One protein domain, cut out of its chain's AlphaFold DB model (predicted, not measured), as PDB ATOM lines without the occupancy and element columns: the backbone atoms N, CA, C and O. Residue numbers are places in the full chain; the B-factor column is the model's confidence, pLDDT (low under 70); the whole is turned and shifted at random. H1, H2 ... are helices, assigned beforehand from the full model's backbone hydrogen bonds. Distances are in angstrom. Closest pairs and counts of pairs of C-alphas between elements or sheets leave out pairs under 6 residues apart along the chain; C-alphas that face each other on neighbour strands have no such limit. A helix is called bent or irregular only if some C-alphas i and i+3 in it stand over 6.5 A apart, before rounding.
ATOM      1  N   TYR A  85     610.012 344.506 453.313       87.88
ATOM      2  CA  TYR A  85     610.746 344.836 454.532       87.88
ATOM      3  C   TYR A  85     609.844 344.809 455.778       87.88
ATOM      4  O   TYR A  85     610.302 344.392 456.835       87.88
ATOM      5  N   GLN A  86     608.562 345.181 455.655       92.06
ATOM      6  CA  GLN A  86     607.568 345.090 456.730       92.06
ATOM      7  C   GLN A  86     607.293 343.627 457.091       92.06
ATOM      8  O   GLN A  86     607.270 343.275 458.269       92.06
ATOM      9  N   THR A  87     607.131 342.754 456.091       91.12
ATOM     10  CA  THR A  87     606.971 341.308 456.310       91.12
ATOM     11  C   THR A  87     608.193 340.706 457.000       91.12
ATOM     12  O   THR A  87     608.039 340.005 457.998       91.12
ATOM     13  N   ASN A  88     609.398 341.012 456.518       91.88
ATOM     14  CA  ASN A  88     610.648 340.496 457.086       91.88
ATOM     15  C   ASN A  88     610.862 340.969 458.525       91.88
ATOM     16  O   ASN A  88     611.253 340.188 459.389       91.88
ATOM     17  N   PHE A  89     610.547 342.232 458.802       93.69
ATOM     18  CA  PHE A  89     610.628 342.786 460.147       93.69
ATOM     19  C   PHE A  89     609.650 342.102 461.114       93.69
ATOM     20  O   PHE A  89     610.029 341.704 462.214       93.69
ATOM     21  N   ASN A  90     608.403 341.890 460.685       94.12
ATOM     22  CA  ASN A  90     607.413 341.157 461.475       94.12
ATOM     23  C   ASN A  90     607.804 339.690 461.697       94.12
ATOM     24  O   ASN A  90     607.549 339.154 462.778       94.12
ATOM     25  N   LEU A  91     608.425 339.049 460.701       93.81
ATOM     26  CA  LEU A  91     608.985 337.704 460.828       93.81
ATOM     27  C   LEU A  91     610.079 337.674 461.893       93.81
ATOM     28  O   LEU A  91     610.028 336.819 462.769       93.81
ATOM     29  N   MET A  92     611.014 338.626 461.857       95.19
ATOM     30  CA  MET A  92     612.104 338.728 462.831       95.19
ATOM     31  C   MET A  92     611.574 338.842 464.265       95.19
ATOM     32  O   MET A  92     611.983 338.076 465.135       95.19
ATOM     33  N   ILE A  93     610.624 339.751 464.515       96.06
ATOM     34  CA  ILE A  93     610.006 339.885 465.845       96.06
ATOM     35  C   ILE A  93     609.294 338.588 466.240       96.06
ATOM     36  O   ILE A  93     609.437 338.128 467.371       96.06
ATOM     37  N   ALA A  94     608.520 337.992 465.329       95.81
ATOM     38  CA  ALA A  94     607.769 336.776 465.620       95.81
ATOM     39  C   ALA A  94     608.684 335.596 465.972       95.81
ATOM     40  O   ALA A  94     608.409 334.904 466.948       95.81
ATOM     41  N   ASP A  95     609.765 335.396 465.218       94.62
ATOM     42  CA  ASP A  95     610.741 334.335 465.466       94.62
ATOM     43  C   ASP A  95     611.380 334.482 466.852       94.62
ATOM     44  O   ASP A  95     611.334 333.560 467.670       94.62
ATOM     45  N   VAL A  96     611.861 335.686 467.178       95.19
ATOM     46  CA  VAL A  96     612.494 335.939 468.477       95.19
ATOM     47  C   VAL A  96     611.503 335.769 469.628       95.19
ATOM     48  O   VAL A  96     611.863 335.217 470.664       95.19
ATOM     49  N   MET A  97     610.241 336.172 469.468       95.38
ATOM     50  CA  MET A  97     609.222 335.935 470.498       95.38
ATOM     51  C   MET A  97     608.874 334.450 470.663       95.38
ATOM     52  O   MET A  97     608.565 334.025 471.772       95.38
ATOM     53  N   VAL A  98     608.949 333.637 469.607       93.69
ATOM     54  CA  VAL A  98     608.732 332.183 469.712       93.69
ATOM     55  C   VAL A  98     609.903 331.502 470.425       93.69
ATOM     56  O   VAL A  98     609.684 330.658 471.293       93.69
ATOM     57  N   ASN A  99     611.136 331.885 470.094       91.62
ATOM     58  CA  ASN A  99     612.340 331.170 470.528       91.62
ATOM     59  C   ASN A  99     612.972 331.731 471.816       91.62
ATOM     60  O   ASN A  99     613.635 331.000 472.556       91.62
ATOM     61  N   HIS A 100     612.762 333.018 472.102       94.31
ATOM     62  CA  HIS A 100     613.474 333.761 473.144       94.31
ATOM     63  C   HIS A 100     612.562 334.636 474.017       94.31
ATOM     64  O   HIS A 100     613.053 335.524 474.703       94.31
ATOM     65  N   ALA A 101     611.243 334.418 474.070       95.12
ATOM     66  CA  ALA A 101     610.370 335.236 474.931       95.12
ATOM     67  C   ALA A 101     610.785 335.255 476.418       95.12
ATOM     68  O   ALA A 101     610.477 336.215 477.122       95.12
ATOM     69  N   HIS A 102     611.482 334.229 476.918       94.81
ATOM     70  CA  HIS A 102     611.874 334.119 478.329       94.81
ATOM     71  C   HIS A 102     612.918 335.146 478.784       94.81
ATOM     72  O   HIS A 102     612.998 335.402 479.982       94.81
ATOM     73  N   VAL A 103     613.688 335.751 477.872       96.19
ATOM     74  CA  VAL A 103     614.672 336.795 478.233       96.19
ATOM     75  C   VAL A 103     614.065 338.203 478.283       96.19
ATOM     76  O   VAL A 103     614.728 339.156 478.694       96.19
ATOM     77  N   PHE A 104     612.788 338.343 477.922       96.81
ATOM     78  CA  PHE A 104     612.053 339.605 477.974       96.81
ATOM     79  C   PHE A 104     611.169 339.687 479.221       96.81
ATOM     80  O   PHE A 104     610.555 338.706 479.653       96.81
ATOM     81  N   SER A 105     611.066 340.890 479.778       96.75
ATOM     82  CA  SER A 105     610.063 341.227 480.788       96.75
ATOM     83  C   SER A 105     608.668 341.321 480.164       96.75
ATOM     84  O   SER A 105     608.519 341.470 478.950       96.75
ATOM     85  N   ASP A 106     607.626 341.272 480.988       97.31
ATOM     86  CA  ASP A 106     606.250 341.323 480.484       97.31
ATOM     87  C   ASP A 106     605.903 342.677 479.852       97.31
ATOM     88  O   ASP A 106     605.198 342.713 478.848       97.31
ATOM     89  N   ILE A 107     606.483 343.774 480.354       96.94
ATOM     90  CA  ILE A 107     606.338 345.113 479.763       96.94
ATOM     91  C   ILE A 107     606.893 345.129 478.334       96.94
ATOM     92  O   ILE A 107     606.238 345.615 477.417       96.94
ATOM     93  N   GLU A 108     608.080 344.561 478.126       96.88
ATOM     94  CA  GLU A 108     608.723 344.513 476.808       96.88
ATOM     95  C   GLU A 108     607.974 343.590 475.842       96.88
ATOM     96  O   GLU A 108     607.818 343.930 474.670       96.88
ATOM     97  N   LYS A 109     607.462 342.450 476.324       96.88
ATOM     98  CA  LYS A 109     606.610 341.558 475.521       96.88
ATOM     99  C   LYS A 109     605.336 342.269 475.080       96.88
ATOM    100  O   LYS A 109     604.986 342.201 473.905       96.88
ATOM    101  N   SER A 110     604.650 342.952 475.999       96.75
ATOM    102  CA  SER A 110     603.443 343.723 475.687       96.75
ATOM    103  C   SER A 110     603.736 344.855 474.708       96.75
ATOM    104  O   SER A 110     602.974 345.042 473.762       96.75
ATOM    105  N   PHE A 111     604.862 345.551 474.888       97.25
ATOM    106  CA  PHE A 111     605.325 346.565 473.951       97.25
ATOM    107  C   PHE A 111     605.514 345.957 472.558       97.25
ATOM    108  O   PHE A 111     604.803 346.336 471.640       97.25
ATOM    109  N   LEU A 112     606.350 344.927 472.399       96.06
ATOM    110  CA  LEU A 112     606.583 344.262 471.107       96.06
ATOM    111  C   LEU A 112     605.309 343.678 470.477       96.06
ATOM    112  O   LEU A 112     605.154 343.717 469.256       96.06
ATOM    113  N   ALA A 113     604.386 343.157 471.289       94.50
ATOM    114  CA  ALA A 113     603.101 342.658 470.813       94.50
ATOM    115  C   ALA A 113     602.230 343.780 470.230       94.50
ATOM    116  O   ALA A 113     601.564 343.558 469.218       94.50
ATOM    117  N   SER A 114     602.282 344.984 470.817       95.94
ATOM    118  CA  SER A 114     601.540 346.151 470.327       95.94
ATOM    119  C   SER A 114     601.972 346.585 468.922       95.94
ATOM    120  O   SER A 114     601.133 347.077 468.171       95.94
ATOM    121  N   PHE A 115     603.216 346.298 468.504       96.38
ATOM    122  CA  PHE A 115     603.696 346.598 467.148       96.38
ATOM    123  C   PHE A 115     602.790 346.007 466.062       96.38
ATOM    124  O   PHE A 115     602.490 346.659 465.066       96.38
ATOM    125  N   LYS A 116     602.331 344.762 466.252       92.69
ATOM    126  CA  LYS A 116     601.467 344.071 465.280       92.69
ATOM    127  C   LYS A 116     600.064 344.666 465.202       92.69
ATOM    128  O   LYS A 116     599.365 344.417 464.223       92.69
ATOM    129  N   SER A 117     599.645 345.392 466.234       94.56
ATOM    130  CA  SER A 117     598.355 346.076 466.279       94.56
ATOM    131  C   SER A 117     598.384 347.439 465.589       94.56
ATOM    132  O   SER A 117     597.314 347.987 465.340       94.56
ATOM    133  N   LEU A 118     599.571 347.962 465.264       97.25
ATOM    134  CA  LEU A 118     599.720 349.190 464.490       97.25
ATOM    135  C   LEU A 118     599.239 348.993 463.052       97.25
ATOM    136  O   LEU A 118     599.365 347.903 462.481       97.25
ATOM    137  N   SER A 119     598.778 350.080 462.443       96.94
ATOM    138  CA  SER A 119     598.470 350.141 461.022       96.94
ATOM    139  C   SER A 119     599.687 349.796 460.160       96.94
ATOM    140  O   SER A 119     600.845 349.966 460.552       96.94
ATOM    141  N   ASP A 120     599.422 349.346 458.936       95.12
ATOM    142  CA  ASP A 120     600.464 349.089 457.942       95.12
ATOM    143  C   ASP A 120     601.368 350.310 457.713       95.12
ATOM    144  O   ASP A 120     602.587 350.172 457.602       95.12
ATOM    145  N   ASP A 121     600.778 351.505 457.674       95.88
ATOM    146  CA  ASP A 121     601.501 352.762 457.493       95.88
ATOM    147  C   ASP A 121     602.367 353.089 458.720       95.88
ATOM    148  O   ASP A 121     603.532 353.461 458.554       95.88
ATOM    149  N   GLY A 122     601.855 352.867 459.937       97.06
ATOM    150  CA  GLY A 122     602.609 352.994 461.188       97.06
ATOM    151  C   GLY A 122     603.813 352.050 461.236       97.06
ATOM    152  O   GLY A 122     604.947 352.487 461.447       97.06
ATOM    153  N   GLN A 123     603.609 350.765 460.938       97.12
ATOM    154  CA  GLN A 123     604.699 349.783 460.895       97.12
ATOM    155  C   GLN A 123     605.754 350.148 459.843       97.12
ATOM    156  O   GLN A 123     606.954 350.112 460.121       97.12
ATOM    157  N   ARG A 124     605.330 350.521 458.628       95.38
ATOM    158  CA  ARG A 124     606.243 350.924 457.545       95.38
ATOM    159  C   ARG A 124     607.048 352.154 457.920       95.38
ATOM    160  O   ARG A 124     608.268 352.149 457.744       95.38
ATOM    161  N   LEU A 125     606.386 353.180 458.455       96.38
ATOM    162  CA  LEU A 125     607.035 354.408 458.892       96.38
ATOM    163  C   LEU A 125     608.095 354.104 459.942       96.38
ATOM    164  O   LEU A 125     609.243 354.514 459.787       96.38
ATOM    165  N   PHE A 126     607.733 353.335 460.966       97.00
ATOM    166  CA  PHE A 126     608.649 352.960 462.028       97.00
ATOM    167  C   PHE A 126     609.911 352.281 461.481       97.00
ATOM    168  O   PHE A 126     611.024 352.730 461.755       97.00
ATOM    169  N   ILE A 127     609.754 351.259 460.633       94.81
ATOM    170  CA  ILE A 127     610.891 350.522 460.063       94.81
ATOM    171  C   ILE A 127     611.749 351.437 459.175       94.81
ATOM    172  O   ILE A 127     612.982 351.361 459.190       94.81
ATOM    173  N   ARG A 128     611.120 352.338 458.410       93.56
ATOM    174  CA  ARG A 128     611.829 353.325 457.585       93.56
ATOM    175  C   ARG A 128     612.654 354.296 458.414       93.56
ATOM    176  O   ARG A 128     613.757 354.636 457.999       93.56
ATOM    177  N   ILE A 129     612.139 354.752 459.549       94.19
ATOM    178  CA  ILE A 129     612.865 355.660 460.437       94.19
ATOM    179  C   ILE A 129     613.981 354.915 461.167       94.19
ATOM    180  O   ILE A 129     615.112 355.390 461.175       94.19
ATOM    181  N   TYR A 130     613.706 353.708 461.659       93.06
ATOM    182  CA  TYR A 130     614.681 352.863 462.347       93.06
ATOM    183  C   TYR A 130     615.894 352.499 461.472       93.06
ATOM    184  O   TYR A 130     617.025 352.451 461.941       93.06
ATOM    185  N   THR A 131     615.681 352.283 460.172       89.62
ATOM    186  CA  THR A 131     616.761 351.957 459.220       89.62
ATOM    187  C   THR A 131     617.543 353.177 458.717       89.62
ATOM    188  O   THR A 131     618.496 353.025 457.947       89.62
ATOM    189  N   ARG A 132     617.164 354.401 459.105       89.88
ATOM    190  CA  ARG A 132     617.860 355.628 458.695       89.88
ATOM    191  C   ARG A 132     618.927 356.032 459.701       89.88
ATOM    192  O   ARG A 132     618.827 355.805 460.896       89.88
ATOM    193  N   LYS A 133     619.952 356.719 459.195       83.00
ATOM    194  CA  LYS A 133     621.007 357.296 460.028       83.00
ATOM    195  C   LYS A 133     620.535 358.576 460.719       83.00
ATOM    196  O   LYS A 133     620.106 359.509 460.041       83.00
ATOM    197  N   GLY A 134     620.781 358.647 462.024       80.00
ATOM    198  CA  GLY A 134     620.566 359.826 462.865       80.00
ATOM    199  C   GLY A 134     619.413 359.610 463.842       80.00
ATOM    200  O   GLY A 134     618.550 358.784 463.566       80.00
ATOM    201  N   PRO A 135     619.384 360.317 464.981       87.12
ATOM    202  CA  PRO A 135     618.266 360.159 465.896       87.12
ATOM    203  C   PRO A 135     617.033 360.903 465.367       87.12
ATOM    204  O   PRO A 135     615.969 360.309 465.259       87.12
ATOM    205  N   TRP A 136     617.172 362.172 464.966       92.62
ATOM    206  CA  TRP A 136     616.040 363.034 464.608       92.62
ATOM    207  C   TRP A 136     615.830 363.211 463.107       92.62
ATOM    208  O   TRP A 136     616.759 363.502 462.350       92.62
ATOM    209  N   TYR A 144     607.425 358.814 451.653       88.25
ATOM    210  CA  TYR A 144     607.515 357.424 451.214       88.25
ATOM    211  C   TYR A 144     606.261 357.093 450.413       88.25
ATOM    212  O   TYR A 144     605.157 357.361 450.870       88.25
ATOM    213  N   GLN A 145     606.422 356.530 449.214       86.00
ATOM    214  CA  GLN A 145     605.293 356.271 448.308       86.00
ATOM    215  C   GLN A 145     604.335 355.206 448.848       86.00
ATOM    216  O   GLN A 145     603.170 355.169 448.469       86.00
ATOM    217  N   GLU A 146     604.839 354.311 449.695       86.44
ATOM    218  CA  GLU A 146     604.085 353.208 450.285       86.44
ATOM    219  C   GLU A 146     603.333 353.557 451.573       86.44
ATOM    220  O   GLU A 146     602.676 352.678 452.132       86.44
ATOM    221  N   ILE A 147     603.468 354.797 452.047       91.12
ATOM    222  CA  ILE A 147     602.797 355.313 453.239       91.12
ATOM    223  C   ILE A 147     601.768 356.329 452.764       91.12
ATOM    224  O   ILE A 147     602.127 357.352 452.179       91.12
ATOM    225  N   SER A 148     600.495 356.018 452.977       91.50
ATOM    226  CA  SER A 148     599.383 356.817 452.457       91.50
ATOM    227  C   SER A 148     599.057 357.981 453.385       91.50
ATOM    228  O   SER A 148     598.859 359.101 452.913       91.50
ATOM    229  N   ASP A 149     599.043 357.730 454.695       94.38
ATOM    230  CA  ASP A 149     598.750 358.736 455.717       94.38
ATOM    231  C   ASP A 149     599.902 358.853 456.724       94.38
ATOM    232  O   ASP A 149     599.965 358.171 457.749       94.38
ATOM    233  N   LEU A 150     600.842 359.751 456.413       94.56
ATOM    234  CA  LEU A 150     601.978 360.041 457.285       94.56
ATOM    235  C   LEU A 150     601.536 360.651 458.624       94.56
ATOM    236  O   LEU A 150     602.181 360.404 459.640       94.56
ATOM    237  N   GLU A 151     600.474 361.458 458.637       95.06
ATOM    238  CA  GLU A 151     600.025 362.159 459.843       95.06
ATOM    239  C   GLU A 151     599.471 361.161 460.857       95.06
ATOM    240  O   GLU A 151     599.922 361.123 462.004       95.06
ATOM    241  N   HIS A 152     598.559 360.302 460.400       96.19
ATOM    242  CA  HIS A 152     598.007 359.220 461.202       96.19
ATOM    243  C   HIS A 152     599.105 358.277 461.703       96.19
ATOM    244  O   HIS A 152     599.156 357.989 462.895       96.19
ATOM    245  N   ALA A 153     600.009 357.835 460.821       97.44
ATOM    246  CA  ALA A 153     601.092 356.918 461.184       97.44
ATOM    247  C   ALA A 153     602.019 357.494 462.266       97.44
ATOM    248  O   ALA A 153     602.429 356.781 463.179       97.44
ATOM    249  N   VAL A 154     602.345 358.788 462.186       96.81
ATOM    250  CA  VAL A 154     603.156 359.466 463.204       96.81
ATOM    251  C   VAL A 154     602.422 359.504 464.547       96.81
ATOM    252  O   VAL A 154     603.003 359.111 465.555       96.81
ATOM    253  N   MET A 155     601.159 359.941 464.570       96.31
ATOM    254  CA  MET A 155     600.382 360.021 465.816       96.31
ATOM    255  C   MET A 155     600.184 358.645 466.457       96.31
ATOM    256  O   MET A 155     600.302 358.496 467.669       96.31
ATOM    257  N   GLU A 156     599.908 357.624 465.647       97.88
ATOM    258  CA  GLU A 156     599.747 356.247 466.108       97.88
ATOM    259  C   GLU A 156     601.023 355.722 466.784       97.88
ATOM    260  O   GLU A 156     600.961 355.166 467.881       97.88
ATOM    261  N   LEU A 157     602.188 355.933 466.161       98.12
ATOM    262  CA  LEU A 157     603.472 355.507 466.721       98.12
ATOM    263  C   LEU A 157     603.839 356.256 468.002       98.12
ATOM    264  O   LEU A 157     604.425 355.654 468.902       98.12
ATOM    265  N   GLU A 158     603.524 357.549 468.078       96.31
ATOM    266  CA  GLU A 158     603.750 358.361 469.275       96.31
ATOM    267  C   GLU A 158     602.889 357.850 470.437       96.31
ATOM    268  O   GLU A 158     603.409 357.572 471.516       96.31
ATOM    269  N   LEU A 159     601.592 357.622 470.199       96.44
ATOM    270  CA  LEU A 159     600.669 357.080 471.202       96.44
ATOM    271  C   LEU A 159     601.060 355.673 471.668       96.44
ATOM    272  O   LEU A 159     600.878 355.339 472.839       96.44
ATOM    273  N   SER A 240     611.947 356.010 469.817       95.25
ATOM    274  CA  SER A 240     612.020 356.114 471.275       95.25
ATOM    275  C   SER A 240     613.143 355.227 471.819       95.25
ATOM    276  O   SER A 240     613.468 354.180 471.250       95.25
ATOM    277  N   LYS A 241     613.727 355.608 472.958       92.62
ATOM    278  CA  LYS A 241     614.820 354.837 473.578       92.62
ATOM    279  C   LYS A 241     614.421 353.381 473.855       92.62
ATOM    280  O   LYS A 241     615.195 352.469 473.585       92.62
ATOM    281  N   MET A 242     613.195 353.167 474.337       94.50
ATOM    282  CA  MET A 242     612.662 351.829 474.606       94.50
ATOM    283  C   MET A 242     612.565 350.983 473.328       94.50
ATOM    284  O   MET A 242     612.941 349.811 473.340       94.50
ATOM    285  N   ALA A 243     612.080 351.563 472.227       96.62
ATOM    286  CA  ALA A 243     611.986 350.859 470.952       96.62
ATOM    287  C   ALA A 243     613.370 350.528 470.373       96.62
ATOM    288  O   ALA A 243     613.564 349.424 469.862       96.62
ATOM    289  N   ASP A 244     614.325 351.454 470.477       93.88
ATOM    290  CA  ASP A 244     615.691 351.266 469.980       93.88
ATOM    291  C   ASP A 244     616.424 350.132 470.716       93.88
ATOM    292  O   ASP A 244     616.907 349.190 470.084       93.88
ATOM    293  N   GLU A 245     616.419 350.158 472.053       93.50
ATOM    294  CA  GLU A 245     617.038 349.121 472.891       93.50
ATOM    295  C   GLU A 245     616.415 347.743 472.635       93.50
ATOM    296  O   GLU A 245     617.122 346.744 472.455       93.50
ATOM    297  N   LEU A 246     615.083 347.673 472.547       95.19
ATOM    298  CA  LEU A 246     614.402 346.410 472.282       95.19
ATOM    299  C   LEU A 246     614.713 345.856 470.902       95.19
ATOM    300  O   LEU A 246     614.957 344.657 470.776       95.19
ATOM    301  N   LEU A 247     614.746 346.690 469.867       93.56
ATOM    302  CA  LEU A 247     615.073 346.203 468.530       93.56
ATOM    303  C   LEU A 247     616.523 345.819 468.367       93.56
ATOM    304  O   LEU A 247     616.809 344.877 467.623       93.56
ATOM    305  N   TRP A 248     617.418 346.492 469.081       91.75
ATOM    306  CA  TRP A 248     618.795 346.049 469.172       91.75
ATOM    307  C   TRP A 248     618.856 344.618 469.724       91.75
ATOM    308  O   TRP A 248     619.441 343.748 469.074       91.75
ATOM    309  N   ARG A 249     618.167 344.334 470.841       93.88
ATOM    310  CA  ARG A 249     618.089 342.978 471.425       93.88
ATOM    311  C   ARG A 249     617.447 341.969 470.478       93.88
ATOM    312  O   ARG A 249     617.984 340.878 470.310       93.88
ATOM    313  N   ILE A 250     616.337 342.326 469.824       95.12
ATOM    314  CA  ILE A 250     615.675 341.463 468.830       95.12
ATOM    315  C   ILE A 250     616.650 341.091 467.711       95.12
ATOM    316  O   ILE A 250     616.772 339.915 467.382       95.12
ATOM    317  N   GLN A 251     617.384 342.053 467.147       93.12
ATOM    318  CA  GLN A 251     618.353 341.760 466.089       93.12
ATOM    319  C   GLN A 251     619.494 340.876 466.574       93.12
ATOM    320  O   GLN A 251     619.873 339.949 465.861       93.12
ATOM    321  N   ARG A 252     620.020 341.110 467.783       91.62
ATOM    322  CA  ARG A 252     621.066 340.239 468.329       91.62
ATOM    323  C   ARG A 252     620.562 338.828 468.581       91.62
ATOM    324  O   ARG A 252     621.297 337.893 468.313       91.62
ATOM    325  N   LEU A 253     619.324 338.650 469.030       93.38
ATOM    326  CA  LEU A 253     618.746 337.318 469.217       93.38
ATOM    327  C   LEU A 253     618.432 336.625 467.888       93.38
ATOM    328  O   LEU A 253     618.582 335.414 467.793       93.38
ATOM    329  N   PHE A 254     618.036 337.381 466.863       93.62
ATOM    330  CA  PHE A 254     617.733 336.826 465.546       93.62
ATOM    331  C   PHE A 254     618.997 336.446 464.762       93.62
ATOM    332  O   PHE A 254     619.070 335.365 464.186       93.62
ATOM    333  N   PHE A 255     620.001 337.327 464.728       90.81
ATOM    334  CA  PHE A 255     621.231 337.108 463.958       90.81
ATOM    335  C   PHE A 255     622.347 336.436 464.764       90.81
ATOM    336  O   PHE A 255     623.233 335.815 464.179       90.81
ATOM    337  N   LEU A 256     622.328 336.556 466.095       87.12
ATOM    338  CA  LEU A 256     623.342 336.020 467.018       87.12
ATOM    339  C   LEU A 256     624.769 336.521 466.751       87.12
ATOM    340  O   LEU A 256     625.746 335.910 467.178       87.12
ATOM    341  N   ASN A 257     624.904 337.643 466.046       82.75
ATOM    342  CA  ASN A 257     626.175 338.308 465.777       82.75
ATOM    343  C   ASN A 257     625.989 339.825 465.687       82.75
ATOM    344  O   ASN A 257     624.855 340.297 465.640       82.75
ATOM    345  N   GLY A 258     627.110 340.558 465.693       77.44
ATOM    346  CA  GLY A 258     627.222 342.021 465.604       77.44
ATOM    347  C   GLY A 258     627.019 342.596 464.195       77.44
ATOM    348  O   GLY A 258     626.505 343.703 464.041       77.44
ATOM    349  N   ASP A 259     627.369 341.821 463.174       80.69
ATOM    350  CA  ASP A 259     627.614 342.329 461.820       80.69
ATOM    351  C   ASP A 259     626.355 342.402 460.954       80.69
ATOM    352  O   ASP A 259     626.298 343.165 459.988       80.69
ATOM    353  N   GLN A 260     625.347 341.594 461.280       85.38
ATOM    354  CA  GLN A 260     624.107 341.515 460.523       85.38
ATOM    355  C   GLN A 260     623.021 342.433 461.086       85.38
ATOM    356  O   GLN A 260     622.853 342.594 462.297       85.38
ATOM    357  N   ASP A 261     622.252 343.001 460.164       88.00
ATOM    358  CA  ASP A 261     621.094 343.845 460.433       88.00
ATOM    359  C   ASP A 261     619.944 343.520 459.456       88.00
ATOM    360  O   ASP A 261     619.990 342.548 458.690       88.00
ATOM    361  N   LEU A 262     618.906 344.362 459.445       87.19
ATOM    362  CA  LEU A 262     617.753 344.231 458.547       87.19
ATOM    363  C   LEU A 262     618.117 344.201 457.050       87.19
ATOM    364  O   LEU A 262     617.343 343.666 456.252       87.19
ATOM    365  N   SER A 263     619.278 344.728 456.645       84.94
ATOM    366  CA  SER A 263     619.740 344.648 455.255       84.94
ATOM    367  C   SER A 263     620.098 343.215 454.841       84.94
ATOM    368  O   SER A 263     620.009 342.886 453.657       84.94
ATOM    369  N   SER A 264     620.387 342.325 455.798       86.19
ATOM    370  CA  SER A 264     620.669 340.904 455.544       86.19
ATOM    371  C   SER A 264     619.518 340.207 454.821       86.19
ATOM    372  O   SER A 264     619.755 339.402 453.919       86.19
ATOM    373  N   PHE A 265     618.269 340.560 455.144       83.62
ATOM    374  CA  PHE A 265     617.098 340.051 454.426       83.62
ATOM    375  C   PHE A 265     617.138 340.432 452.946       83.62
ATOM    376  O   PHE A 265     616.883 339.592 452.085       83.62
ATOM    377  N   LEU A 266     617.525 341.673 452.636       79.06
ATOM    378  CA  LEU A 266     617.652 342.137 451.255       79.06
ATOM    379  C   LEU A 266     618.760 341.382 450.520       79.06
ATOM    380  O   LEU A 266     618.574 341.017 449.366       79.06
ATOM    381  N   LEU A 267     619.884 341.085 451.177       81.38
ATOM    382  CA  LEU A 267     620.970 340.312 450.565       81.38
ATOM    383  C   LEU A 267     620.541 338.884 450.194       81.38
ATOM    384  O   LEU A 267     620.952 338.371 449.149       81.38
ATOM    385  N   VAL A 268     619.708 338.254 451.026       80.25
ATOM    386  CA  VAL A 268     619.141 336.921 450.763       80.25
ATOM    387  C   VAL A 268     618.083 336.975 449.669       80.25
ATOM    388  O   VAL A 268     618.122 336.164 448.742       80.25
ATOM    389  N   GLU A 269     617.170 337.947 449.725       73.25
ATOM    390  CA  GLU A 269     616.176 338.168 448.667       73.25
ATOM    391  C   GLU A 269     616.845 338.436 447.320       73.25
ATOM    392  O   GLU A 269     616.400 337.939 446.282       73.25
ATOM    393  N   PHE A 270     617.964 339.160 447.343       70.94
ATOM    394  CA  PHE A 270     618.779 339.412 446.167       70.94
ATOM    395  C   PHE A 270     619.649 338.212 445.760       70.94
ATOM    396  O   PHE A 270     620.364 338.251 444.756       70.94
ATOM    397  N   GLY A 271     619.607 337.107 446.500       68.25
ATOM    398  CA  GLY A 271     620.407 335.918 446.219       68.25
ATOM    399  C   GLY A 271     621.918 336.168 446.220       68.25
ATOM    400  O   GLY A 271     622.652 335.326 445.697       68.25
ATOM    401  N   ILE A 272     622.359 337.304 446.779       77.38
ATOM    402  CA  ILE A 272     623.766 337.653 447.010       77.38
ATOM    403  C   ILE A 272     624.304 336.726 448.095       77.38
ATOM    404  O   ILE A 272     625.356 336.116 447.929       77.38
ATOM    405  N   VAL A 273     623.530 336.567 449.171       79.81
ATOM    406  CA  VAL A 273     623.789 335.588 450.227       79.81
ATOM    407  C   VAL A 273     622.887 334.380 450.008       79.81
ATOM    408  O   VAL A 273     621.692 334.510 449.742       79.81
ATOM    409  N   LYS A 274     623.470 333.185 450.104       79.25
ATOM    410  CA  LYS A 274     622.755 331.912 449.988       79.25
ATOM    411  C   LYS A 274     623.071 331.074 451.213       79.25
ATOM    412  O   LYS A 274     624.228 330.733 451.437       79.25
ATOM    413  N   PHE A 275     622.034 330.732 451.960       83.56
ATOM    414  CA  PHE A 275     622.131 329.759 453.035       83.56
ATOM    415  C   PHE A 275     621.773 328.368 452.490       83.56
ATOM    416  O   PHE A 275     620.923 328.277 451.600       83.56
ATOM    417  N   PRO A 276     622.451 327.301 452.945       87.50
ATOM    418  CA  PRO A 276     622.067 325.938 452.601       87.50
ATOM    419  C   PRO A 276     620.699 325.599 453.205       87.50
ATOM    420  O   PRO A 276     620.347 326.115 454.263       87.50
ATOM    421  N   ASP A 277     619.959 324.702 452.558       87.62
ATOM    422  CA  ASP A 277     618.736 324.142 453.132       87.62
ATOM    423  C   ASP A 277     619.118 323.075 454.168       87.62
ATOM    424  O   ASP A 277     619.787 322.090 453.849       87.62
ATOM    425  N   TYR A 278     618.709 323.268 455.420       88.88
ATOM    426  CA  TYR A 278     618.913 322.309 456.504       88.88
ATOM    427  C   TYR A 278     617.750 322.347 457.493       88.88
ATOM    428  O   TYR A 278     617.024 323.334 457.600       88.88
ATOM    429  N   VAL A 279     617.576 321.256 458.238       87.00
ATOM    430  CA  VAL A 279     616.600 321.177 459.328       87.00
ATOM    431  C   VAL A 279     617.294 321.599 460.614       87.00
ATOM    432  O   VAL A 279     618.254 320.961 461.043       87.00
ATOM    433  N   CYS A 280     616.818 322.681 461.224       82.06
ATOM    434  CA  CYS A 280     617.319 323.120 462.519       82.06
ATOM    435  C   CYS A 280     616.711 322.262 463.640       82.06
ATOM    436  O   CYS A 280     615.504 322.023 463.657       82.06
ATOM    437  N   SER A 281     617.545 321.817 464.582       83.88
ATOM    438  CA  SER A 281     617.112 321.165 465.821       83.88
ATOM    439  C   SER A 281     617.627 321.976 467.005       83.88
ATOM    440  O   SER A 281     618.825 321.982 467.296       83.88
ATOM    441  N   ILE A 282     616.719 322.692 467.666       78.81
ATOM    442  CA  ILE A 282     617.047 323.538 468.814       78.81
ATOM    443  C   ILE A 282     617.025 322.658 470.063       78.81
ATOM    444  O   ILE A 282     615.966 322.282 470.557       78.81
ATOM    445  N   SER A 283     618.209 322.306 470.558       81.75
ATOM    446  CA  SER A 283     618.371 321.465 471.753       81.75
ATOM    447  C   SER A 283     618.704 322.264 473.013       81.75
ATOM    448  O   SER A 283     618.431 321.805 474.118       81.75
ATOM    449  N   HIS A 284     619.273 323.460 472.856       83.12
ATOM    450  CA  HIS A 284     619.744 324.294 473.956       83.12
ATOM    451  C   HIS A 284     619.383 325.753 473.694       83.12
ATOM    452  O   HIS A 284     619.406 326.218 472.553       83.12
ATOM    453  N   ARG A 285     619.068 326.480 474.766       87.50
ATOM    454  CA  ARG A 285     618.899 327.933 474.719       87.50
ATOM    455  C   ARG A 285     620.267 328.598 474.795       87.50
ATOM    456  O   ARG A 285     621.096 328.193 475.603       87.50
ATOM    457  N   ILE A 286     620.470 329.618 473.968       89.12
ATOM    458  CA  ILE A 286     621.714 330.398 473.940       89.12
ATOM    459  C   ILE A 286     621.852 331.214 475.226       89.12
ATOM    460  O   ILE A 286     622.879 331.150 475.886       89.12
ATOM    461  N   PHE A 287     620.776 331.903 475.603       92.50
ATOM    462  CA  PHE A 287     620.635 332.608 476.874       92.50
ATOM    463  C   PHE A 287     619.635 331.837 477.739       92.50
ATOM    464  O   PHE A 287     618.511 331.574 477.289       92.50
ATOM    465  N   GLN A 288     620.037 331.427 478.942       92.38
ATOM    466  CA  GLN A 288     619.180 330.693 479.875       92.38
ATOM    467  C   GLN A 288     618.184 331.635 480.538       92.38
ATOM    468  O   GLN A 288     616.990 331.326 480.605       92.38
ATOM    469  N   GLU A 289     618.659 332.803 480.955       93.44
ATOM    470  CA  GLU A 289     617.863 333.832 481.607       93.44
ATOM    471  C   GLU A 289     618.153 335.229 481.059       93.44
ATOM    472  O   GLU A 289     619.019 335.445 480.212       93.44
ATOM    473  N   ARG A 290     617.364 336.202 481.519       93.75
ATOM    474  CA  ARG A 290     617.495 337.597 481.101       93.75
ATOM    475  C   ARG A 290     618.875 338.171 481.422       93.75
ATOM    476  O   ARG A 290     619.383 338.936 480.613       93.75
ATOM    477  N   ASN A 291     619.456 337.823 482.570       94.31
ATOM    478  CA  ASN A 291     620.751 338.363 482.981       94.31
ATOM    479  C   ASN A 291     621.846 338.010 481.975       94.31
ATOM    480  O   ASN A 291     622.601 338.898 481.604       94.31
ATOM    481  N   ASP A 292     621.841 336.791 481.428       93.12
ATOM    482  CA  ASP A 292     622.799 336.383 480.394       93.12
ATOM    483  C   ASP A 292     622.754 337.310 479.162       93.12
ATOM    484  O   ASP A 292     623.784 337.650 478.582       93.12
ATOM    485  N   LEU A 293     621.549 337.733 478.750       92.00
ATOM    486  CA  LEU A 293     621.379 338.665 477.630       92.00
ATOM    487  C   LEU A 293     621.865 340.075 477.986       92.00
ATOM    488  O   LEU A 293     622.446 340.749 477.137       92.00
ATOM    489  N   LEU A 294     621.611 340.529 479.214       91.06
ATOM    490  CA  LEU A 294     622.045 341.850 479.674       91.06
ATOM    491  C   LEU A 294     623.571 341.916 479.814       91.06
ATOM    492  O   LEU A 294     624.177 342.879 479.362       91.06
ATOM    493  N   GLU A 295     624.202 340.864 480.338       90.94
ATOM    494  CA  GLU A 295     625.663 340.757 480.388       90.94
ATOM    495  C   GLU A 295     626.274 340.774 478.982       90.94
ATOM    496  O   GLU A 295     627.278 341.444 478.746       90.94
ATOM    497  N   TYR A 296     625.646 340.094 478.017       88.19
ATOM    498  CA  TYR A 296     626.056 340.164 476.612       88.19
ATOM    499  C   TYR A 296     625.928 341.582 476.026       88.19
ATOM    500  O   TYR A 296     626.761 341.993 475.216       88.19
ATOM    501  N   GLU A 297     624.906 342.337 476.427       86.88
ATOM    502  CA  GLU A 297     624.691 343.723 476.001       86.88
ATOM    503  C   GLU A 297     625.722 344.697 476.597       86.88
ATOM    504  O   GLU A 297     626.184 345.598 475.892       86.88
ATOM    505  N   ASP A 298     626.131 344.491 477.850       82.12
ATOM    506  CA  ASP A 298     627.079 345.357 478.566       82.12
ATOM    507  C   ASP A 298     628.510 345.288 478.008       82.12
ATOM    508  O   ASP A 298     629.259 346.262 478.086       82.12
ATOM    509  N   VAL A 299     628.892 344.172 477.376       78.56
ATOM    510  CA  VAL A 299     630.208 343.998 476.722       78.56
ATOM    511  C   VAL A 299     630.250 344.656 475.326       78.56
ATOM    512  O   VAL A 299     631.160 344.399 474.543       78.56
ATOM    513  N   ARG A 300     629.275 345.519 474.999       63.66
ATOM    514  CA  ARG A 300     629.154 346.263 473.730       63.66
ATOM    515  C   ARG A 300     630.515 346.774 473.221       63.66
ATOM    516  O   ARG A 300     631.120 347.659 473.826       63.66
ATOM    517  N   PHE A 301     630.964 346.215 472.096       48.72
ATOM    518  CA  PHE A 301     632.063 346.735 471.277       48.72
ATOM    519  C   PHE A 301     631.572 347.860 470.362       48.72
ATOM    520  O   PHE A 301     630.434 347.743 469.845       48.72
TER     521      PHE A 301
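What this domain is: This is residues 85 to 136, 144 to 159 and 240 to 301 of the 301 residues of a protein of Zea mays (UniProt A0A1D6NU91). A long, kinked helix, H1, runs through a cluster of helices; H5 crosses it, H3 lies across its first end and H7 makes a corner with its last. H4 packs on H3 at the far side, and between H6 and H7 residues 274 to 281 stick out as part of a long loop. The printed part has 130 residues with seven named helices, H1 to H7 in chain order, and no named strand: all helix. It is compact, with a radius of gyration of the C-alphas of 15.8 A and spans of 45 by 37 by 28 A.

Where its parts are: Find C-alpha 85 at (610.746, 344.836, 454.532); from there H1 runs 25.3 A to residue 103, with a kink of 51 degrees near residue 97. It is irregular: C-alphas 99 and 102 are 8.4 A apart. H5, residues 241 to 255, covers 21.2 A. Look next for H2 at 106 to 115, H3 at 120 to 130, H4 at 150 to 159, H6 at 263 to 269, and H7 at 290 to 298, which ends at (627.079, 345.357, 478.566).

How they stand to each other: Start at H1, the hub. H5 touches its residues 92 to 100 about perpendicular, at 86 degrees; the closest C-alphas, Val 96 and Phe 254, are 6.1 A apart. H3 touches residues 85 to 89, closest at the C-alphas of Gln 86 and Arg 124, 6.0 A. H2 forms a helical hairpin with H1 but only just touches it, with 3 pairs of C-alphas within 8 A, the closest Ala 101 and Lys 109 at 7.4 A. H7 and H1 touch only at their ends, the C-alphas of Val 103 and Arg 290 being 4.1 A apart. H4 touches H3, closest at the C-alphas of Gly 122 and Ala 153, 4.2 A, and is apart from H1. H6 is close to H1 but not clearly touching, with the C-alphas of Asn 88 and Phe 265 closest at 7.0 A. Every O i to N i+4 pair is within hydrogen-bond range in H3, H4, H5, H6 and H7, against 12 of 15 in H1 and 5 of 6 in H2.

The domain as a whole: The C-alphas farthest apart, Glu 151 and Ser 283, are 46.2 A apart. Two cuts leave out residues 137 to 143, a gap of 16.8 A, and 160 to 239, 11.4 A between C-alphas. The link from H6 to H7 is long, 20 residues. Confidence is under 70 at residues 271, 300 and 301.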